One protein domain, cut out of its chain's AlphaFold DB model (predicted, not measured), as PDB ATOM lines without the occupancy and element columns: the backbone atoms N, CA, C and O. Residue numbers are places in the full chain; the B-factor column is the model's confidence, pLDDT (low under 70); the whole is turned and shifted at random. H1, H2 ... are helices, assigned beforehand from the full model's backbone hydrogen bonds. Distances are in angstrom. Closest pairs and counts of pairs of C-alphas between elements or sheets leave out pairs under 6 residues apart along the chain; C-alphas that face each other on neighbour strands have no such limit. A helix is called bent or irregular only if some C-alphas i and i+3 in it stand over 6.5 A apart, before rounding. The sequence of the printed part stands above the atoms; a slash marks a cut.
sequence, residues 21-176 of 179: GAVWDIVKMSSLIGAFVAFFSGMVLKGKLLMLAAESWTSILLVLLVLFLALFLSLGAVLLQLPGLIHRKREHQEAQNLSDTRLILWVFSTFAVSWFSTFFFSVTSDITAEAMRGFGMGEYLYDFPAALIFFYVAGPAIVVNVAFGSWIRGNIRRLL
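This is residues 21 to 176 of the 179 residues of an uncharacterized protein of Sutterella wadsworthensis HGA0223 (UniProt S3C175). Four long helical pieces, H1, H2, H5a and H6, form a flat, elongated up-and-down bundle, each running against the one before, with H1 in the middle. Short H3 and H4 lead round one end, while at the other H5b turns off steeply from H5a and residues 53 to 58 stick out. The printed part has 156 residues with six named helices, H1 to H6 in order, and no named strand: all helix. It is only just loose, close to compact, with a radius of gyration of the C-alphas of 18.4 A and spans of 59 by 40 by 20 A.

H1, residues 21 to 50, starts at C-alpha 21 (20.572, -4.629, 13.849) and is 43.0 A long. H2 is residues 57 to 79, 32.8 A; H3 is 82 to 90; H4 is 93 to 97, only just irregular, with C-alphas 94 and 97 6.8 A apart. H5, residues 100 to 133, was assigned as one helix by its hydrogen bonds but is bent, C-alphas 123 and 126 being 7.9 A apart: H5a is 100 to 123, 34.4 A, and H5b is 126 to 133. H6, residues 145 to 175, 42.4 A, has a kink of 26 degrees near residue 155 and ends at C-alpha 175 (31.537, -11.993, 20.285).

H1, the hub, touches H5a, closest C-alphas Gly 34 and Trp 115, 4.4 A, the same way at a shallow tilt of 30 degrees. H1 and H2 form a hairpin, closest C-alphas Ser 30 and Val 78, 5.5 A. H6 touches H5a, closest C-alphas Ser 114 and Ala 157, 5.6 A, opposite ways. H2 and H6 are apart. Every O i to N i+4 pair is within hydrogen-bond range in H1, H2, H3, H5a and H5b, against 25 of 27 in H6 and 0 of 1 in H4, where 1 of 2 O i to N i+3 pairs is.

The C-alphas farthest apart, Ala 54 and Gln 93, are 60.8 A apart. The printed part has no cut; the link from H5 to H6 is long. Mean pLDDT of the printed part is 75.2, with residues 126 to 166 among those under 70.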
ATOM      1  N   GLY A  21      21.404  -5.681  14.443       72.25
ATOM      2  CA  GLY A  21      20.572  -4.629  13.849       72.25
ATOM      3  C   GLY A  21      19.885  -3.762  14.906       72.25
ATOM      4  O   GLY A  21      19.969  -2.538  14.846       72.25
ATOM      5  N   ALA A  22      19.305  -4.378  15.939       76.00
ATOM      6  CA  ALA A  22      18.673  -3.645  17.041       76.00
ATOM      7  C   ALA A  22      19.674  -2.783  17.835       76.00
ATOM      8  O   ALA A  22      19.379  -1.633  18.163       76.00
ATOM      9  N   VAL A  23      20.874  -3.311  18.109       77.00
ATOM     10  CA  VAL A  23      21.967  -2.533  18.719       77.00
ATOM     11  C   VAL A  23      22.360  -1.372  17.807       77.00
ATOM     12  O   VAL A  23      22.527  -0.246  18.273       77.00
ATOM     13  N   TRP A  24      22.479  -1.630  16.503       75.81
ATOM     14  CA  TRP A  24      22.875  -0.630  15.517       75.81
ATOM     15  C   TRP A  24      21.885   0.529  15.410       75.81
ATOM     16  O   TRP A  24      22.300   1.685  15.334       75.81
ATOM     17  N   ASP A  25      20.587   0.250  15.457       78.88
ATOM     18  CA  ASP A  25      19.565   1.293  15.393       78.88
ATOM     19  C   ASP A  25      19.576   2.192  16.631       78.88
ATOM     20  O   ASP A  25      19.509   3.414  16.497       78.88
ATOM     21  N   ILE A  26      19.773   1.625  17.824       80.56
ATOM     22  CA  ILE A  26      19.908   2.423  19.052       80.56
ATOM     23  C   ILE A  26      21.195   3.243  19.029       80.56
ATOM     24  O   ILE A  26      21.172   4.417  19.389       80.56
ATOM     25  N   VAL A  27      22.307   2.673  18.562       80.75
ATOM     26  CA  VAL A  27      23.579   3.394  18.395       80.75
ATOM     27  C   VAL A  27      23.400   4.608  17.476       80.75
ATOM     28  O   VAL A  27      23.770   5.720  17.857       80.75
ATOM     29  N   LYS A  28      22.757   4.444  16.313       77.62
ATOM     30  CA  LYS A  28      22.458   5.567  15.405       77.62
ATOM     31  C   LYS A  28      21.580   6.626  16.057       77.62
ATOM     32  O   LYS A  28      21.904   7.806  15.972       77.62
ATOM     33  N   MET A  29      20.480   6.217  16.690       81.94
ATOM     34  CA  MET A  29      19.556   7.151  17.337       81.94
ATOM     35  C   MET A  29      20.247   7.920  18.461       81.94
ATOM     36  O   MET A  29      20.095   9.133  18.563       81.94
ATOM     37  N   SER A  30      21.073   7.235  19.250       83.56
ATOM     38  CA  SER A  30      21.851   7.837  20.334       83.56
ATOM     39  C   SER A  30      22.821   8.885  19.824       83.56
ATOM     40  O   SER A  30      22.920   9.974  20.387       83.56
ATOM     41  N   SER A  31      23.504   8.583  18.723       81.44
ATOM     42  CA  SER A  31      24.355   9.569  18.084       81.44
ATOM     43  C   SER A  31      23.574  10.750  17.532       81.44
ATOM     44  O   SER A  31      23.972  11.887  17.755       81.44
ATOM     45  N   LEU A  32      22.472  10.502  16.823       82.81
ATOM     46  CA  LEU A  32      21.694  11.561  16.192       82.81
ATOM     47  C   LEU A  32      21.146  12.535  17.239       82.81
ATOM     48  O   LEU A  32      21.254  13.745  17.063       82.81
ATOM     49  N   ILE A  33      20.647  12.008  18.361       85.12
ATOM     50  CA  ILE A  33      20.235  12.800  19.524       85.12
ATOM     51  C   ILE A  33      21.420  13.612  20.067       85.12
ATOM     52  O   ILE A  33      21.299  14.825  20.248       85.12
ATOM     53  N   GLY A  34      22.567  12.963  20.294       85.12
ATOM     54  CA  GLY A  34      23.771  13.618  20.809       85.12
ATOM     55  C   GLY A  34      24.264  14.746  19.903       85.12
ATOM     56  O   GLY A  34      24.452  15.865  20.367       85.12
ATOM     57  N   ALA A  35      24.413  14.478  18.607       82.81
ATOM     58  CA  ALA A  35      24.887  15.426  17.607       82.81
ATOM     59  C   ALA A  35      23.925  16.604  17.418       82.81
ATOM     60  O   ALA A  35      24.353  17.756  17.412       82.81
ATOM     61  N   PHE A  36      22.619  16.336  17.316       84.31
ATOM     62  CA  PHE A  36      21.619  17.386  17.144       84.31
ATOM     63  C   PHE A  36      21.637  18.365  18.322       84.31
ATOM     64  O   PHE A  36      21.765  19.574  18.134       84.31
ATOM     65  N   VAL A  37      21.580  17.845  19.551       88.06
ATOM     66  CA  VAL A  37      21.573  18.682  20.757       88.06
ATOM     67  C   VAL A  37      22.904  19.411  20.934       88.06
ATOM     68  O   VAL A  37      22.909  20.600  21.257       88.06
ATOM     69  N   ALA A  38      24.028  18.741  20.678       87.19
ATOM     70  CA  ALA A  38      25.354  19.341  20.728       87.19
ATOM     71  C   ALA A  38      25.535  20.494  19.735       87.19
ATOM     72  O   ALA A  38      26.144  21.502  20.089       87.19
ATOM     73  N   PHE A  39      24.986  20.382  18.524       84.00
ATOM     74  CA  PHE A  39      25.085  21.438  17.519       84.00
ATOM     75  C   PHE A  39      24.412  22.729  17.985       84.00
ATOM     76  O   PHE A  39      25.049  23.779  18.027       84.00
ATOM     77  N   PHE A  40      23.141  22.663  18.389       83.81
ATOM     78  CA  PHE A  40      22.444  23.852  18.887       83.81
ATOM     79  C   PHE A  40      23.091  24.387  20.165       83.81
ATOM     80  O   PHE A  40      23.222  25.599  20.325       83.81
ATOM     81  N   SER A  41      23.566  23.491  21.032       86.88
ATOM     82  CA  SER A  41      24.291  23.863  22.247       86.88
ATOM     83  C   SER A  41      25.557  24.664  21.937       86.88
ATOM     84  O   SER A  41      25.792  25.711  22.542       86.88
ATOM     85  N   GLY A  42      26.350  24.207  20.967       83.75
ATOM     86  CA  GLY A  42      27.558  24.895  20.528       83.75
ATOM     87  C   GLY A  42      27.258  26.238  19.866       83.75
ATOM     88  O   GLY A  42      27.929  27.217  20.175       83.75
ATOM     89  N   MET A  43      26.204  26.332  19.049       82.38
ATOM     90  CA  MET A  43      25.791  27.589  18.408       82.38
ATOM     91  C   MET A  43      25.353  28.642  19.434       82.38
ATOM     92  O   MET A  43      25.758  29.802  19.340       82.38
ATOM     93  N   VAL A  44      24.565  28.241  20.438       85.19
ATOM     94  CA  VAL A  44      24.134  29.130  21.530       85.19
ATOM     95  C   VAL A  44      25.336  29.600  22.346       85.19
ATOM     96  O   VAL A  44      25.466  30.797  22.611       85.19
ATOM     97  N   LEU A  45      26.239  28.682  22.712       84.94
ATOM     98  CA  LEU A  45      27.443  29.037  23.460       84.94
ATOM     99  C   LEU A  45      28.343  29.975  22.655       84.94
ATOM    100  O   LEU A  45      28.785  30.992  23.177       84.94
ATOM    101  N   LYS A  46      28.577  29.669  21.378       82.31
ATOM    102  CA  LYS A  46      29.374  30.487  20.462       82.31
ATOM    103  C   LYS A  46      28.834  31.912  20.366       82.31
ATOM    104  O   LYS A  46      29.598  32.856  20.540       82.31
ATOM    105  N   GLY A  47      27.525  32.077  20.166       79.12
ATOM    106  CA  GLY A  47      26.894  33.399  20.138       79.12
ATOM    107  C   GLY A  47      27.146  34.194  21.423       79.12
ATOM    108  O   GLY A  47      27.479  35.375  21.369       79.12
ATOM    109  N   LYS A  48      27.077  33.530  22.582       82.00
ATOM    110  CA  LYS A  48      27.358  34.153  23.884       82.00
ATOM    111  C   LYS A  48      28.837  34.475  24.092       82.00
ATOM    112  O   LYS A  48      29.146  35.533  24.630       82.00
ATOM    113  N   LEU A  49      29.745  33.613  23.632       78.81
ATOM    114  CA  LEU A  49      31.191  33.852  23.687       78.81
ATOM    115  C   LEU A  49      31.612  35.044  22.816       78.81
ATOM    116  O   LEU A  49      32.481  35.808  23.221       78.81
ATOM    117  N   LEU A  50      30.979  35.253  21.661       79.62
ATOM    118  CA  LEU A  50      31.239  36.426  20.815       79.62
ATOM    119  C   LEU A  50      30.769  37.739  21.459       79.62
ATOM    120  O   LEU A  50      31.312  38.802  21.170       79.62
ATOM    121  N   MET A  51      29.788  37.668  22.359       81.06
ATOM    122  CA  MET A  51      29.226  38.818  23.070       81.06
ATOM    123  C   MET A  51      29.788  38.984  24.491       81.06
ATOM    124  O   MET A  51      29.235  39.754  25.273       81.06
ATOM    125  N   LEU A  52      30.891  38.305  24.839       72.38
ATOM    126  CA  LEU A  52      31.401  38.230  26.218       72.38
ATOM    127  C   LEU A  52      31.638  39.601  26.869       72.38
ATOM    128  O   LEU A  52      31.443  39.756  28.068       72.38
ATOM    129  N   ALA A  53      32.051  40.595  26.076       70.50
ATOM    130  CA  ALA A  53      32.315  41.954  26.549       70.50
ATOM    131  C   ALA A  53      31.038  42.768  26.851       70.50
ATOM    132  O   ALA A  53      31.115  43.787  27.532       70.50
ATOM    133  N   ALA A  54      29.881  42.336  26.344       73.38
ATOM    134  CA  ALA A  54      28.593  43.020  26.481       73.38
ATOM    135  C   ALA A  54      27.596  42.264  27.382       73.38
ATOM    136  O   ALA A  54      26.534  42.790  27.711       73.38
ATOM    137  N   GLU A  55      27.918  41.033  27.776       77.56
ATOM    138  CA  GLU A  55      27.025  40.135  28.505       77.56
ATOM    139  C   GLU A  55      27.347  40.088  30.003       77.56
ATOM    140  O   GLU A  55      28.497  40.143  30.434       77.56
ATOM    141  N   SER A  56      26.305  39.949  30.826       82.19
ATOM    142  CA  SER A  56      26.472  39.795  32.275       82.19
ATOM    143  C   SER A  56      26.851  38.359  32.654       82.19
ATOM    144  O   SER A  56      26.396  37.393  32.034       82.19
ATOM    145  N   TRP A  57      27.606  38.190  33.744       82.88
ATOM    146  CA  TRP A  57      27.937  36.867  34.300       82.88
ATOM    147  C   TRP A  57      26.696  36.009  34.589       82.88
ATOM    148  O   TRP A  57      26.720  34.798  34.380       82.88
ATOM    149  N   THR A  58      25.588  36.630  35.001       85.19
ATOM    150  CA  THR A  58      24.307  35.950  35.242       85.19
ATOM    151  C   THR A  58      23.720  35.348  33.962       85.19
ATOM    152  O   THR A  58      23.230  34.223  33.982       85.19
ATOM    153  N   SER A  59      23.807  36.067  32.836       82.25
ATOM    154  CA  SER A  59      23.376  35.589  31.513       82.25
ATOM    155  C   SER A  59      24.213  34.389  31.061       82.25
ATOM    156  O   SER A  59      23.665  33.378  30.622       82.25
ATOM    157  N   ILE A  60      25.536  34.453  31.254       82.44
ATOM    158  CA  ILE A  60      26.458  33.352  30.933       82.44
ATOM    159  C   ILE A  60      26.131  32.109  31.772       82.44
ATOM    160  O   ILE A  60      25.999  31.014  31.226       82.44
ATOM    161  N   LEU A  61      25.940  32.269  33.085       84.56
ATOM    162  CA  LEU A  61      25.583  31.165  33.982       84.56
ATOM    163  C   LEU A  61      24.242  30.522  33.617       84.56
ATOM    164  O   LEU A  61      24.131  29.297  33.623       84.56
ATOM    165  N   LEU A  62      23.235  31.326  33.265       87.38
ATOM    166  CA  LEU A  62      21.927  30.817  32.854       87.38
ATOM    167  C   LEU A  62      22.022  30.005  31.560       87.38
ATOM    168  O   LEU A  62      21.419  28.938  31.457       87.38
ATOM    169  N   VAL A  63      22.820  30.462  30.595       87.81
ATOM    170  CA  VAL A  63      23.079  29.706  29.364       87.81
ATOM    171  C   VAL A  63      23.770  28.386  29.687       87.81
ATOM    172  O   VAL A  63      23.298  27.344  29.247       87.81
ATOM    173  N   LEU A  64      24.828  28.394  30.501       88.12
ATOM    174  CA  LEU A  64      25.513  27.163  30.908       88.12
ATOM    175  C   LEU A  64      24.570  26.178  31.610       88.12
ATOM    176  O   LEU A  64      24.641  24.981  31.341       88.12
ATOM    177  N   LEU A  65      23.651  26.668  32.447       90.12
ATOM    178  CA  LEU A  65      22.623  25.840  33.080       90.12
ATOM    179  C   LEU A  65      21.688  25.201  32.044       90.12
ATOM    180  O   LEU A  65      21.420  24.004  32.115       90.12
ATOM    181  N   VAL A  66      21.210  25.969  31.061       90.44
ATOM    182  CA  VAL A  66      20.353  25.444  29.985       90.44
ATOM    183  C   VAL A  66      21.098  24.402  29.146       90.44
ATOM    184  O   VAL A  66      20.535  23.352  28.841       90.44
ATOM    185  N   LEU A  67      22.371  24.644  28.819       91.25
ATOM    186  CA  LEU A  67      23.210  23.691  28.086       91.25
ATOM    187  C   LEU A  67      23.441  22.404  28.885       91.25
ATOM    188  O   LEU A  67      23.362  21.305  28.333       91.25
ATOM    189  N   PHE A  68      23.668  22.529  30.192       90.88
ATOM    190  CA  PHE A  68      23.775  21.393  31.100       90.88
ATOM    191  C   PHE A  68      22.480  20.573  31.108       90.88
ATOM    192  O   PHE A  68      22.516  19.358  30.921       90.88
ATOM    193  N   LEU A  69      21.318  21.221  31.233       93.38
ATOM    194  CA  LEU A  69      20.025  20.537  31.170       93.38
ATOM    195  C   LEU A  69      19.805  19.846  29.817       93.38
ATOM    196  O   LEU A  69      19.365  18.699  29.790       93.38
ATOM    197  N   ALA A  70      20.158  20.488  28.701       91.06
ATOM    198  CA  ALA A  70      20.042  19.898  27.368       91.06
ATOM    199  C   ALA A  70      20.907  18.632  27.210       91.06
ATOM    200  O   ALA A  70      20.442  17.616  26.684       91.06
ATOM    201  N   LEU A  71      22.143  18.647  27.726       91.75
ATOM    202  CA  LEU A  71      23.014  17.469  27.764       91.75
ATOM    203  C   LEU A  71      22.375  16.327  28.570       91.75
ATOM    204  O   LEU A  71      22.296  15.202  28.084       91.75
ATOM    205  N   PHE A  72      21.879  16.603  29.777       93.00
ATOM    206  CA  PHE A  72      21.301  15.561  30.631       93.00
ATOM    207  C   PHE A  72      19.973  15.017  30.102       93.00
ATOM    208  O   PHE A  72      19.741  13.811  30.175       93.00
ATOM    209  N   LEU A  73      19.119  15.865  29.527       93.38
ATOM    210  CA  LEU A  73      17.866  15.434  28.905       93.38
ATOM    211  C   LEU A  73      18.123  14.560  27.673       93.38
ATOM    212  O   LEU A  73      17.474  13.529  27.503       93.38
ATOM    213  N   SER A  74      19.098  14.936  26.842       90.62
ATOM    214  CA  SER A  74      19.472  14.151  25.661       90.62
ATOM    215  C   SER A  74      20.101  12.807  26.034       90.62
ATOM    216  O   SER A  74      19.725  11.782  25.467       90.62
ATOM    217  N   LEU A  75      20.962  12.776  27.055       90.69
ATOM    218  CA  LEU A  75      21.473  11.529  27.619       90.69
ATOM    219  C   LEU A  75      20.340  10.677  28.212       90.69
ATOM    220  O   LEU A  75      20.272   9.478  27.955       90.69
ATOM    221  N   GLY A  76      19.416  11.284  28.959       89.56
ATOM    222  CA  GLY A  76      18.247  10.603  29.518       89.56
ATOM    223  C   GLY A  76      17.389   9.935  28.441       89.56
ATOM    224  O   GLY A  76      17.035   8.765  28.578       89.56
ATOM    225  N   ALA A  77      17.130  10.627  27.328       88.94
ATOM    226  CA  ALA A  77      16.389  10.084  26.188       88.94
ATOM    227  C   ALA A  77      17.073   8.863  25.547       88.94
ATOM    228  O   ALA A  77      16.396   7.955  25.062       88.94
ATOM    229  N   VAL A  78      18.407   8.817  25.564       87.12
ATOM    230  CA  VAL A  78      19.190   7.658  25.116       87.12
ATOM    231  C   VAL A  78      19.112   6.512  26.122       87.12
ATOM    232  O   VAL A  78      18.857   5.368  25.745       87.12
ATOM    233  N   LEU A  79      19.276   6.805  27.412       87.50
ATOM    234  CA  LEU A  79      19.247   5.788  28.465       87.50
ATOM    235  C   LEU A  79      17.882   5.094  28.570       87.50
ATOM    236  O   LEU A  79      17.831   3.895  28.840       87.50
ATOM    237  N   LEU A  80      16.784   5.799  28.280       88.88
ATOM    238  CA  LEU A  80      15.435   5.222  28.234       88.88
ATOM    239  C   LEU A  80      15.260   4.141  27.151       88.88
ATOM    240  O   LEU A  80      14.335   3.338  27.239       88.88
ATOM    241  N   GLN A  81      16.151   4.073  26.156       83.94
ATOM    242  CA  GLN A  81      16.116   3.048  25.105       83.94
ATOM    243  C   GLN A  81      16.811   1.740  25.531       83.94
ATOM    244  O   GLN A  81      16.562   0.684  24.945       83.94
ATOM    245  N   LEU A  82      17.651   1.775  26.577       85.50
ATOM    246  CA  LEU A  82      18.431   0.619  27.039       85.50
ATOM    247  C   LEU A  82      17.581  -0.546  27.572       85.50
ATOM    248  O   LEU A  82      17.887  -1.684  27.213       85.50
ATOM    249  N   PRO A  83      16.513  -0.335  28.370       84.75
ATOM    250  CA  PRO A  83      15.667  -1.439  28.825       84.75
ATOM    251  C   PRO A  83      15.052  -2.224  27.661       84.75
ATOM    252  O   PRO A  83      15.011  -3.453  27.702       84.75
ATOM    253  N   GLY A  84      14.647  -1.529  26.591       83.12
ATOM    254  CA  GLY A  84      14.139  -2.160  25.372       83.12
ATOM    255  C   GLY A  84      15.200  -3.008  24.663       83.12
ATOM    256  O   GLY A  84      14.900  -4.106  24.196       83.12
ATOM    257  N   LEU A  85      16.455  -2.548  24.641       81.25
ATOM    258  CA  LEU A  85      17.575  -3.312  24.086       81.25
ATOM    259  C   LEU A  85      17.886  -4.570  24.902       81.25
ATOM    260  O   LEU A  85      18.098  -5.641  24.333       81.25
ATOM    261  N   ILE A  86      17.891  -4.449  26.231       82.31
ATOM    262  CA  ILE A  86      18.131  -5.571  27.147       82.31
ATOM    263  C   ILE A  86      16.998  -6.598  27.034       82.31
ATOM    264  O   ILE A  86      17.253  -7.801  27.083       82.31
ATOM    265  N   HIS A  87      15.756  -6.152  26.831       83.19
ATOM    266  CA  HIS A  87      14.644  -7.062  26.577       83.19
ATOM    267  C   HIS A  87      14.851  -7.854  25.278       83.19
ATOM    268  O   HIS A  87      14.859  -9.082  25.317       83.19
ATOM    269  N   ARG A  88      15.157  -7.176  24.161       76.19
ATOM    270  CA  ARG A  88      15.448  -7.832  22.868       76.19
ATOM    271  C   ARG A  88      16.653  -8.767  22.921       76.19
ATOM    272  O   ARG A  88      16.683  -9.777  22.225       76.19
ATOM    273  N   LYS A  89      17.645  -8.468  23.763       78.56
ATOM    274  CA  LYS A  89      18.782  -9.365  24.009       78.56
ATOM    275  C   LYS A  89      18.322 -10.720  24.555       78.56
ATOM    276  O   LYS A  89      18.869 -11.742  24.161       78.56
ATOM    277  N   ARG A  90      17.317 -10.750  25.441       77.44
ATOM    278  CA  ARG A  90      16.794 -12.005  26.019       77.44
ATOM    279  C   ARG A  90      16.105 -12.891  24.985       77.44
ATOM    280  O   ARG A  90      16.107 -14.105  25.154       77.44
ATOM    281  N   GLU A  91      15.563 -12.295  23.929       77.75
ATOM    282  CA  GLU A  91      14.918 -13.003  22.816       77.75
ATOM    283  C   GLU A  91      15.936 -13.690  21.885       77.75
ATOM    284  O   GLU A  91      15.560 -14.559  21.105       77.75
ATOM    285  N   HIS A  92      17.227 -13.343  21.983       72.50
ATOM    286  CA  HIS A  92      18.288 -13.870  21.126       72.50
ATOM    287  C   HIS A  92      19.269 -14.721  21.941       72.50
ATOM    288  O   HIS A  92      20.101 -14.207  22.690       72.50
ATOM    289  N   GLN A  93      19.197 -16.043  21.765       64.19
ATOM    290  CA  GLN A  93      19.998 -17.024  22.511       64.19
ATOM    291  C   GLN A  93      21.515 -16.805  22.341       64.19
ATOM    292  O   GLN A  93      22.283 -16.950  23.287       64.19
ATOM    293  N   GLU A  94      21.934 -16.350  21.162       63.41
ATOM    294  CA  GLU A  94      23.334 -16.077  20.808       63.41
ATOM    295  C   GLU A  94      23.887 -14.792  21.449       63.41
ATOM    296  O   GLU A  94      25.091 -14.655  21.658       63.41
ATOM    297  N   ALA A  95      23.009 -13.858  21.832       65.06
ATOM    298  CA  ALA A  95      23.381 -12.608  22.488       65.06
ATOM    299  C   ALA A  95      23.507 -12.746  24.016       65.06
ATOM    300  O   ALA A  95      23.892 -11.785  24.687       65.06
ATOM    301  N   GLN A  96      23.214 -13.920  24.594       68.12
ATOM    302  CA  GLN A  96      23.296 -14.126  26.045       68.12
ATOM    303  C   GLN A  96      24.726 -14.009  26.593       68.12
ATOM    304  O   GLN A  96      24.901 -13.570  27.729       68.12
ATOM    305  N   ASN A  97      25.741 -14.290  25.770       71.38
ATOM    306  CA  ASN A  97      27.156 -14.163  26.143       71.38
ATOM    307  C   ASN A  97      27.656 -12.705  26.197       71.38
ATOM    308  O   ASN A  97      28.713 -12.426  26.769       71.38
ATOM    309  N   LEU A  98      26.924 -11.749  25.614       75.06
ATOM    310  CA  LEU A  98      27.260 -10.325  25.685       75.06
ATOM    311  C   LEU A  98      26.889  -9.766  27.059       75.06
ATOM    312  O   LEU A  98      25.799 -10.021  27.553       75.06
ATOM    313  N   SER A  99      27.749  -8.968  27.694       81.94
ATOM    314  CA  SER A  99      27.382  -8.327  28.963       81.94
ATOM    315  C   SER A  99      26.518  -7.084  28.737       81.94
ATOM    316  O   SER A  99      26.766  -6.299  27.818       81.94
ATOM    317  N   ASP A 100      25.531  -6.864  29.609       82.94
ATOM    318  CA  ASP A 100      24.678  -5.666  29.553       82.94
ATOM    319  C   ASP A 100      25.513  -4.392  29.719       82.94
ATOM    320  O   ASP A 100      25.310  -3.407  29.017       82.94
ATOM    321  N   THR A 101      26.550  -4.446  30.558       83.38
ATOM    322  CA  THR A 101      27.519  -3.358  30.732       83.38
ATOM    323  C   THR A 101      28.203  -2.969  29.421       83.38
ATOM    324  O   THR A 101      28.382  -1.782  29.168       83.38
ATOM    325  N   ARG A 102      28.569  -3.934  28.562       82.06
ATOM    326  CA  ARG A 102      29.193  -3.632  27.261       82.06
ATOM    327  C   ARG A 102      28.221  -2.932  26.316       82.06
ATOM    328  O   ARG A 102      28.621  -1.982  25.653       82.06
ATOM    329  N   LEU A 103      26.957  -3.353  26.295       80.75
ATOM    330  CA  LEU A 103      25.913  -2.706  25.490       80.75
ATOM    331  C   LEU A 103      25.684  -1.261  25.939       80.75
ATOM    332  O   LEU A 103      25.672  -0.354  25.110       80.75
ATOM    333  N   ILE A 104      25.576  -1.043  27.252       86.19
ATOM    334  CA  ILE A 104      25.427   0.293  27.837       86.19
ATOM    335  C   ILE A 104      26.632   1.166  27.482       86.19
ATOM    336  O   ILE A 104      26.452   2.298  27.038       86.19
ATOM    337  N   LEU A 105      27.852   0.637  27.622       85.50
ATOM    338  CA  LEU A 105      29.074   1.358  27.267       85.50
ATOM    339  C   LEU A 105      29.099   1.741  25.790       85.50
ATOM    340  O   LEU A 105      29.434   2.873  25.481       85.50
ATOM    341  N   TRP A 106      28.709   0.859  24.872       83.94
ATOM    342  CA  TRP A 106      28.671   1.201  23.448       83.94
ATOM    343  C   TRP A 106      27.668   2.304  23.128       83.94
ATOM    344  O   TRP A 106      28.008   3.248  22.412       83.94
ATOM    345  N   VAL A 107      26.459   2.223  23.682       84.69
ATOM    346  CA  VAL A 107      25.426   3.252  23.504       84.69
ATOM    347  C   VAL A 107      25.899   4.589  24.079       84.69
ATOM    348  O   VAL A 107      25.867   5.609  23.387       84.69
ATOM    349  N   PHE A 108      26.428   4.574  25.305       87.62
ATOM    350  CA  PHE A 108      26.953   5.759  25.974       87.62
ATOM    351  C   PHE A 108      28.151   6.365  25.238       87.62
ATOM    352  O   PHE A 108      28.170   7.564  24.986       87.62
ATOM    353  N   SER A 109      29.138   5.555  24.850       84.06
ATOM    354  CA  SER A 109      30.308   6.020  24.103       84.06
ATOM    355  C   SER A 109      29.907   6.615  22.759       84.06
ATOM    356  O   SER A 109      30.435   7.654  22.387       84.06
ATOM    357  N   THR A 110      28.937   6.025  22.053       82.88
ATOM    358  CA  THR A 110      28.461   6.596  20.784       82.88
ATOM    359  C   THR A 110      27.821   7.961  21.015       82.88
ATOM    360  O   THR A 110      28.162   8.919  20.319       82.88
ATOM    361  N   PHE A 111      26.938   8.076  22.014       87.38
ATOM    362  CA  PHE A 111      26.347   9.354  22.398       87.38
ATOM    363  C   PHE A 111      27.430  10.382  22.747       87.38
ATOM    364  O   PHE A 111      27.444  11.464  22.171       87.38
ATOM    365  N   ALA A 112      28.367  10.027  23.629       86.06
ATOM    366  CA  ALA A 112      29.408  10.924  24.107       86.06
ATOM    367  C   ALA A 112      30.303  11.413  22.964       86.06
ATOM    368  O   ALA A 112      30.471  12.617  22.796       86.06
ATOM    369  N   VAL A 113      30.838  10.507  22.139       83.56
ATOM    370  CA  VAL A 113      31.715  10.894  21.025       83.56
ATOM    371  C   VAL A 113      30.953  11.773  20.031       83.56
ATOM    372  O   VAL A 113      31.492  12.781  19.578       83.56
ATOM    373  N   SER A 114      29.689  11.462  19.742       82.94
ATOM    374  CA  SER A 114      28.857  12.263  18.830       82.94
ATOM    375  C   SER A 114      28.540  13.645  19.394       82.94
ATOM    376  O   SER A 114      28.629  14.641  18.679       82.94
ATOM    377  N   TRP A 115      28.213  13.714  20.684       87.38
ATOM    378  CA  TRP A 115      27.919  14.964  21.369       87.38
ATOM    379  C   TRP A 115      29.167  15.849  21.434       87.38
ATOM    380  O   TRP A 115      29.140  16.975  20.952       87.38
ATOM    381  N   PHE A 116      30.292  15.334  21.940       84.81
ATOM    382  CA  PHE A 116      31.524  16.115  22.069       84.81
ATOM    383  C   PHE A 116      32.059  16.570  20.715       84.81
ATOM    384  O   PHE A 116      32.356  17.752  20.556       84.81
ATOM    385  N   SER A 117      32.152  15.671  19.730       78.69
ATOM    386  CA  SER A 117      32.649  16.037  18.397       78.69
ATOM    387  C   SER A 117      31.806  17.144  17.771       78.69
ATOM    388  O   SER A 117      32.359  18.155  17.346       78.69
ATOM    389  N   THR A 118      30.479  17.012  17.794       81.06
ATOM    390  CA  THR A 118      29.579  18.009  17.203       81.06
ATOM    391  C   THR A 118      29.569  19.316  17.996       81.06
ATOM    392  O   THR A 118      29.504  20.390  17.403       81.06
ATOM    393  N   PHE A 119      29.687  19.256  19.325       84.56
ATOM    394  CA  PHE A 119      29.732  20.437  20.185       84.56
ATOM    395  C   PHE A 119      31.000  21.259  19.937       84.56
ATOM    396  O   PHE A 119      30.915  22.448  19.629       84.56
ATOM    397  N   PHE A 120      32.176  20.624  20.010       78.75
ATOM    398  CA  PHE A 120      33.451  21.291  19.738       78.75
ATOM    399  C   PHE A 120      33.492  21.835  18.317       78.75
ATOM    400  O   PHE A 120      33.893  22.979  18.105       78.75
ATOM    401  N   PHE A 121      33.028  21.042  17.355       75.50
ATOM    402  CA  PHE A 121      32.939  21.469  15.971       75.50
ATOM    403  C   PHE A 121      32.035  22.701  15.814       75.50
ATOM    404  O   PHE A 121      32.417  23.671  15.168       75.50
ATOM    405  N   SER A 122      30.860  22.706  16.444       76.81
ATOM    406  CA  SER A 122      29.921  23.828  16.391       76.81
ATOM    407  C   SER A 122      30.531  25.117  16.952       76.81
ATOM    408  O   SER A 122      30.471  26.161  16.297       76.81
ATOM    409  N   VAL A 123      31.202  25.038  18.106       76.88
ATOM    410  CA  VAL A 123      31.879  26.186  18.732       76.88
ATOM    411  C   VAL A 123      33.050  26.693  17.879       76.88
ATOM    412  O   VAL A 123      33.253  27.898  17.776       76.88
ATOM    413  N   THR A 124      33.790  25.793  17.226       72.88
ATOM    414  CA  THR A 124      34.985  26.117  16.416       72.88
ATOM    415  C   THR A 124      34.697  26.288  14.922       72.88
ATOM    416  O   THR A 124      35.618  26.456  14.125       72.88
ATOM    417  N   SER A 125      33.421  26.280  14.529       70.62
ATOM    418  CA  SER A 125      32.990  26.256  13.126       70.62
ATOM    419  C   SER A 125      33.517  27.421  12.285       70.62
ATOM    420  O   SER A 125      33.742  27.221  11.098       70.62
ATOM    421  N   ASP A 126      33.779  28.593  12.875       67.56
ATOM    422  CA  ASP A 126      34.364  29.732  12.146       67.56
ATOM    423  C   ASP A 126      35.804  29.457  11.709       67.56
ATOM    424  O   ASP A 126      36.150  29.736  10.568       67.56
ATOM    425  N   ILE A 127      36.612  28.829  12.570       64.38
ATOM    426  CA  ILE A 127      37.993  28.441  12.242       64.38
ATOM    427  C   ILE A 127      37.977  27.425  11.096       64.38
ATOM    428  O   ILE A 127      38.763  27.517  10.154       64.38
ATOM    429  N   THR A 128      37.048  26.469  11.144       59.19
ATOM    430  CA  THR A 128      36.879  25.476  10.078       59.19
ATOM    431  C   THR A 128      36.373  26.111   8.781       59.19
ATOM    432  O   THR A 128      36.862  25.773   7.705       59.19
ATOM    433  N   ALA A 129      35.421  27.045   8.856       61.47
ATOM    434  CA  ALA A 129      34.902  27.764   7.695       61.47
ATOM    435  C   ALA A 129      35.978  28.651   7.051       61.47
ATOM    436  O   ALA A 129      36.068  28.722   5.827       61.47
ATOM    437  N   GLU A 130      36.837  29.272   7.856       62.22
ATOM    438  CA  GLU A 130      37.972  30.072   7.397       62.22
ATOM    439  C   GLU A 130      39.072  29.198   6.774       62.22
ATOM    440  O   GLU A 130      39.573  29.506   5.692       62.22
ATOM    441  N   ALA A 131      39.358  28.030   7.359       57.00
ATOM    442  CA  ALA A 131      40.213  27.026   6.728       57.00
ATOM    443  C   ALA A 131      39.641  26.553   5.375       57.00
ATOM    444  O   ALA A 131      40.385  26.406   4.409       57.00
ATOM    445  N   MET A 132      38.316  26.381   5.265       54.50
ATOM    446  CA  MET A 132      37.640  26.022   4.010       54.50
ATOM    447  C   MET A 132      37.510  27.180   3.008       54.50
ATOM    448  O   MET A 132      37.447  26.929   1.801       54.50
ATOM    449  N   ARG A 133      37.545  28.446   3.451       55.75
ATOM    450  CA  ARG A 133      37.734  29.610   2.561       55.75
ATOM    451  C   ARG A 133      39.059  29.519   1.814       55.75
ATOM    452  O   ARG A 133      39.079  29.802   0.620       55.75
ATOM    453  N   GLY A 134      40.118  29.037   2.467       57.94
ATOM    454  CA  GLY A 134      41.406  28.746   1.823       57.94
ATOM    455  C   GLY A 134      41.323  27.724   0.677       57.94
ATOM    456  O   GLY A 134      42.178  27.725  -0.203       57.94
ATOM    457  N   PHE A 135      40.265  26.906   0.640       57.62
ATOM    458  CA  PHE A 135      39.971  25.940  -0.424       57.62
ATOM    459  C   PHE A 135      38.893  26.418  -1.420       57.62
ATOM    460  O   PHE A 135      38.425  25.631  -2.240       57.62
ATOM    461  N   GLY A 136      38.474  27.689  -1.362       57.16
ATOM    462  CA  GLY A 136      37.491  28.268  -2.289       57.16
ATOM    463  C   GLY A 136      36.031  27.866  -2.035       57.16
ATOM    464  O   GLY A 136      35.169  28.171  -2.853       57.16
ATOM    465  N   MET A 137      35.728  27.201  -0.913       56.09
ATOM    466  CA  MET A 137      34.373  26.718  -0.585       56.09
ATOM    467  C   MET A 137      33.634  27.563   0.461       56.09
ATOM    468  O   MET A 137      32.458  27.332   0.728       56.09
ATOM    469  N   GLY A 138      34.306  28.536   1.074       54.66
ATOM    470  CA  GLY A 138      33.784  29.190   2.271       54.66
ATOM    471  C   GLY A 138      32.609  30.152   2.070       54.66
ATOM    472  O   GLY A 138      31.913  30.408   3.042       54.66
ATOM    473  N   GLU A 139      32.347  30.662   0.860       54.78
ATOM    474  CA  GLU A 139      31.160  31.504   0.598       54.78
ATOM    475  C   GLU A 139      29.902  30.664   0.317       54.78
ATOM    476  O   GLU A 139      28.844  30.936   0.875       54.78
ATOM    477  N   TYR A 140      30.040  29.545  -0.407       52.97
ATOM    478  CA  TYR A 140      28.934  28.629  -0.732       52.97
ATOM    479  C   TYR A 140      28.284  27.959   0.488       52.97
ATOM    480  O   TYR A 140      27.129  27.535   0.430       52.97
ATOM    481  N   LEU A 141      29.019  27.833   1.596       50.62
ATOM    482  CA  LEU A 141      28.526  27.188   2.812       50.62
ATOM    483  C   LEU A 141      27.521  28.043   3.586       50.62
ATOM    484  O   LEU A 141      26.682  27.462   4.269       50.62
ATOM    485  N   TYR A 142      27.567  29.374   3.472       52.75
ATOM    486  CA  TYR A 142      26.633  30.272   4.164       52.75
ATOM    487  C   TYR A 142      25.297  30.437   3.425       52.75
ATOM    488  O   TYR A 142      24.275  30.658   4.074       52.75
ATOM    489  N   ASP A 143      25.280  30.247   2.104       55.06
ATOM    490  CA  ASP A 143      24.077  30.396   1.270       55.06
ATOM    491  C   ASP A 143      23.095  29.218   1.387       55.06
ATOM    492  O   ASP A 143      21.928  29.319   1.003       55.06
ATOM    493  N   PHE A 144      23.535  28.092   1.958       54.94
ATOM    494  CA  PHE A 144      22.714  26.898   2.133       54.94
ATOM    495  C   PHE A 144      22.661  26.474   3.605       54.94
ATOM    496  O   PHE A 144      23.430  25.607   4.025       54.94
ATOM    497  N   PRO A 145      21.690  26.975   4.392       54.16
ATOM    498  CA  PRO A 145      21.481  26.559   5.782       54.16
ATOM    499  C   PRO A 145      21.350  25.035   5.936       54.16
ATOM    500  O   PRO A 145      21.825  24.450   6.906       54.16
ATOM    501  N   ALA A 146      20.754  24.372   4.939       50.88
ATOM    502  CA  ALA A 146      20.650  22.917   4.880       50.88
ATOM    503  C   ALA A 146      22.003  22.227   4.629       50.88
ATOM    504  O   ALA A 146      22.261  21.188   5.227       50.88
ATOM    505  N   ALA A 147      22.882  22.802   3.799       54.59
ATOM    506  CA  ALA A 147      24.241  22.294   3.605       54.59
ATOM    507  C   ALA A 147      25.088  22.515   4.862       54.59
ATOM    508  O   ALA A 147      25.848  21.633   5.237       54.59
ATOM    509  N   LEU A 148      24.882  23.628   5.568       58.47
ATOM    510  CA  LEU A 148      25.459  23.897   6.885       58.47
ATOM    511  C   LEU A 148      25.087  22.777   7.870       58.47
ATOM    512  O   LEU A 148      25.954  22.125   8.440       58.47
ATOM    513  N   ILE A 149      23.798  22.465   8.007       57.62
ATOM    514  CA  ILE A 149      23.336  21.375   8.879       57.62
ATOM    515  C   ILE A 149      23.868  20.012   8.399       57.62
ATOM    516  O   ILE A 149      24.310  19.194   9.202       57.62
ATOM    517  N   PHE A 150      23.881  19.750   7.094       56.94
ATOM    518  CA  PHE A 150      24.316  18.461   6.558       56.94
ATOM    519  C   PHE A 150      25.834  18.245   6.686       56.94
ATOM    520  O   PHE A 150      26.264  17.191   7.142       56.94
ATOM    521  N   PHE A 151      26.663  19.234   6.359       58.03
ATOM    522  CA  PHE A 151      28.121  19.133   6.465       58.03
ATOM    523  C   PHE A 151      28.636  19.290   7.892       58.03
ATOM    524  O   PHE A 151      29.678  18.721   8.200       58.03
ATOM    525  N   TYR A 152      27.925  20.011   8.765       57.06
ATOM    526  CA  TYR A 152      28.414  20.330  10.109       57.06
ATOM    527  C   TYR A 152      27.714  19.583  11.248       57.06
ATOM    528  O   TYR A 152      28.286  19.472  12.328       57.06
ATOM    529  N   VAL A 153      26.520  19.025  11.021       58.81
ATOM    530  CA  VAL A 153      25.840  18.124  11.972       58.81
ATOM    531  C   VAL A 153      25.899  16.697  11.463       58.81
ATOM    532  O   VAL A 153      26.424  15.819  12.144       58.81
ATOM    533  N   ALA A 154      25.394  16.455  10.251       60.31
ATOM    534  CA  ALA A 154      25.315  15.098   9.731       60.31
ATOM    535  C   ALA A 154      26.702  14.557   9.359       60.31
ATOM    536  O   ALA A 154      26.991  13.423   9.696       60.31
ATOM    537  N   GLY A 155      27.596  15.347   8.760       64.62
ATOM    538  CA  GLY A 155      28.937  14.914   8.347       64.62
ATOM    539  C   GLY A 155      29.791  14.347   9.492       64.62
ATOM    540  O   GLY A 155      30.134  13.163   9.447       64.62
ATOM    541  N   PRO A 156      30.107  15.129  10.542       62.34
ATOM    542  CA  PRO A 156      30.893  14.663  11.682       62.34
ATOM    543  C   PRO A 156      30.211  13.510  12.413       62.34
ATOM    544  O   PRO A 156      30.858  12.501  12.686       62.34
ATOM    545  N   ALA A 157      28.897  13.610  12.648       61.41
ATOM    546  CA  ALA A 157      28.135  12.538  13.272       61.41
ATOM    547  C   ALA A 157      28.187  11.256  12.429       61.41
ATOM    548  O   ALA A 157      28.450  10.191  12.967       61.41
ATOM    549  N   ILE A 158      28.013  11.331  11.107       63.44
ATOM    550  CA  ILE A 158      28.082  10.185  10.193       63.44
ATOM    551  C   ILE A 158      29.490   9.600  10.174       63.44
ATOM    552  O   ILE A 158      29.615   8.391  10.299       63.44
ATOM    553  N   VAL A 159      30.553  10.399  10.051       65.62
ATOM    554  CA  VAL A 159      31.933   9.880  10.005       65.62
ATOM    555  C   VAL A 159      32.294   9.182  11.314       65.62
ATOM    556  O   VAL A 159      32.759   8.039  11.300       65.62
ATOM    557  N   VAL A 160      32.011   9.828  12.447       64.19
ATOM    558  CA  VAL A 160      32.225   9.263  13.783       64.19
ATOM    559  C   VAL A 160      31.384   8.003  13.976       64.19
ATOM    560  O   VAL A 160      31.902   6.988  14.434       64.19
ATOM    561  N   ASN A 161      30.116   8.015  13.568       64.31
ATOM    562  CA  ASN A 161      29.227   6.860  13.683       64.31
ATOM    563  C   ASN A 161      29.581   5.720  12.754       64.31
ATOM    564  O   ASN A 161      29.400   4.567  13.121       64.31
ATOM    565  N   VAL A 162      30.036   6.003  11.539       65.06
ATOM    566  CA  VAL A 162      30.433   4.972  10.587       65.06
ATOM    567  C   VAL A 162      31.708   4.313  11.090       65.06
ATOM    568  O   VAL A 162      31.768   3.086  11.114       65.06
ATOM    569  N   ALA A 163      32.687   5.083  11.572       67.88
ATOM    570  CA  ALA A 163      33.922   4.537  12.128       67.88
ATOM    571  C   ALA A 163      33.674   3.771  13.439       67.88
ATOM    572  O   ALA A 163      33.995   2.584  13.544       67.88
ATOM    573  N   PHE A 164      33.044   4.414  14.424       67.31
ATOM    574  CA  PHE A 164      32.779   3.818  15.733       67.31
ATOM    575  C   PHE A 164      31.742   2.696  15.653       67.31
ATOM    576  O   PHE A 164      31.900   1.643  16.264       67.31
ATOM    577  N   GLY A 165      30.718   2.871  14.825       66.19
ATOM    578  CA  GLY A 165      29.715   1.863  14.524       66.19
ATOM    579  C   GLY A 165      30.274   0.632  13.835       66.19
ATOM    580  O   GLY A 165      29.938  -0.486  14.217       66.19
ATOM    581  N   SER A 166      31.180   0.810  12.870       66.69
ATOM    582  CA  SER A 166      31.892  -0.313  12.246       66.69
ATOM    583  C   SER A 166      32.780  -1.041  13.253       66.69
ATOM    584  O   SER A 166      32.858  -2.268  13.214       66.69
ATOM    585  N   TRP A 167      33.396  -0.317  14.192       73.19
ATOM    586  CA  TRP A 167      34.172  -0.915  15.279       73.19
ATOM    587  C   TRP A 167      33.296  -1.700  16.267       73.19
ATOM    588  O   TRP A 167      33.598  -2.860  16.551       73.19
ATOM    589  N   ILE A 168      32.175  -1.128  16.730       68.25
ATOM    590  CA  ILE A 168      31.183  -1.834  17.560       68.25
ATOM    591  C   ILE A 168      30.708  -3.088  16.833       68.25
ATOM    592  O   ILE A 168      30.706  -4.173  17.406       68.25
ATOM    593  N   ARG A 169      30.372  -2.965  15.549       66.75
ATOM    594  CA  ARG A 169      29.916  -4.081  14.724       66.75
ATOM    595  C   ARG A 169      30.966  -5.179  14.594       66.75
ATOM    596  O   ARG A 169      30.635  -6.351  14.730       66.75
ATOM    597  N   GLY A 170      32.225  -4.810  14.365       67.50
ATOM    598  CA  GLY A 170      33.340  -5.754  14.343       67.50
ATOM    599  C   GLY A 170      33.502  -6.485  15.677       67.50
ATOM    600  O   GLY A 170      33.745  -7.688  15.690       67.50
ATOM    601  N   ASN A 171      33.301  -5.791  16.799       71.56
ATOM    602  CA  ASN A 171      33.339  -6.410  18.122       71.56
ATOM    603  C   ASN A 171      32.131  -7.311  18.393       71.56
ATOM    604  O   ASN A 171      32.316  -8.388  18.943       71.56
ATOM    605  N   ILE A 172      30.922  -6.914  17.989       66.06
ATOM    606  CA  ILE A 172      29.719  -7.751  18.097       66.06
ATOM    607  C   ILE A 172      29.918  -9.050  17.313       66.06
ATOM    608  O   ILE A 172      29.726 -10.121  17.870       66.06
ATOM    609  N   ARG A 173      30.407  -8.963  16.072       65.31
ATOM    610  CA  ARG A 173      30.707 -10.129  15.227       65.31
ATOM    611  C   ARG A 173      31.724 -11.085  15.828       65.31
ATOM    612  O   ARG A 173      31.570 -12.285  15.693       65.31
ATOM    613  N   ARG A 174      32.752 -10.563  16.499       66.00
ATOM    614  CA  ARG A 174      33.751 -11.391  17.196       66.00
ATOM    615  C   ARG A 174      33.210 -12.057  18.462       66.00
ATOM    616  O   ARG A 174      33.837 -12.980  18.965       66.00
ATOM    617  N   LEU A 175      32.126 -11.528  19.027       62.56
ATOM    618  CA  LEU A 175      31.537 -11.993  20.285       62.56
ATOM    619  C   LEU A 175      30.313 -12.889  20.074       62.56
ATOM    620  O   LEU A 175      29.935 -13.607  20.997       62.56
ATOM    621  N   LEU A 176      29.698 -12.838  18.893       60.38
ATOM    622  CA  LEU A 176      28.662 -13.772  18.477       60.38
ATOM    623  C   LEU A 176      29.336 -15.048  17.946       60.38
ATOM    624  O   LEU A 176      30.302 -14.939  17.188       60.38
TER     625      LEU A 176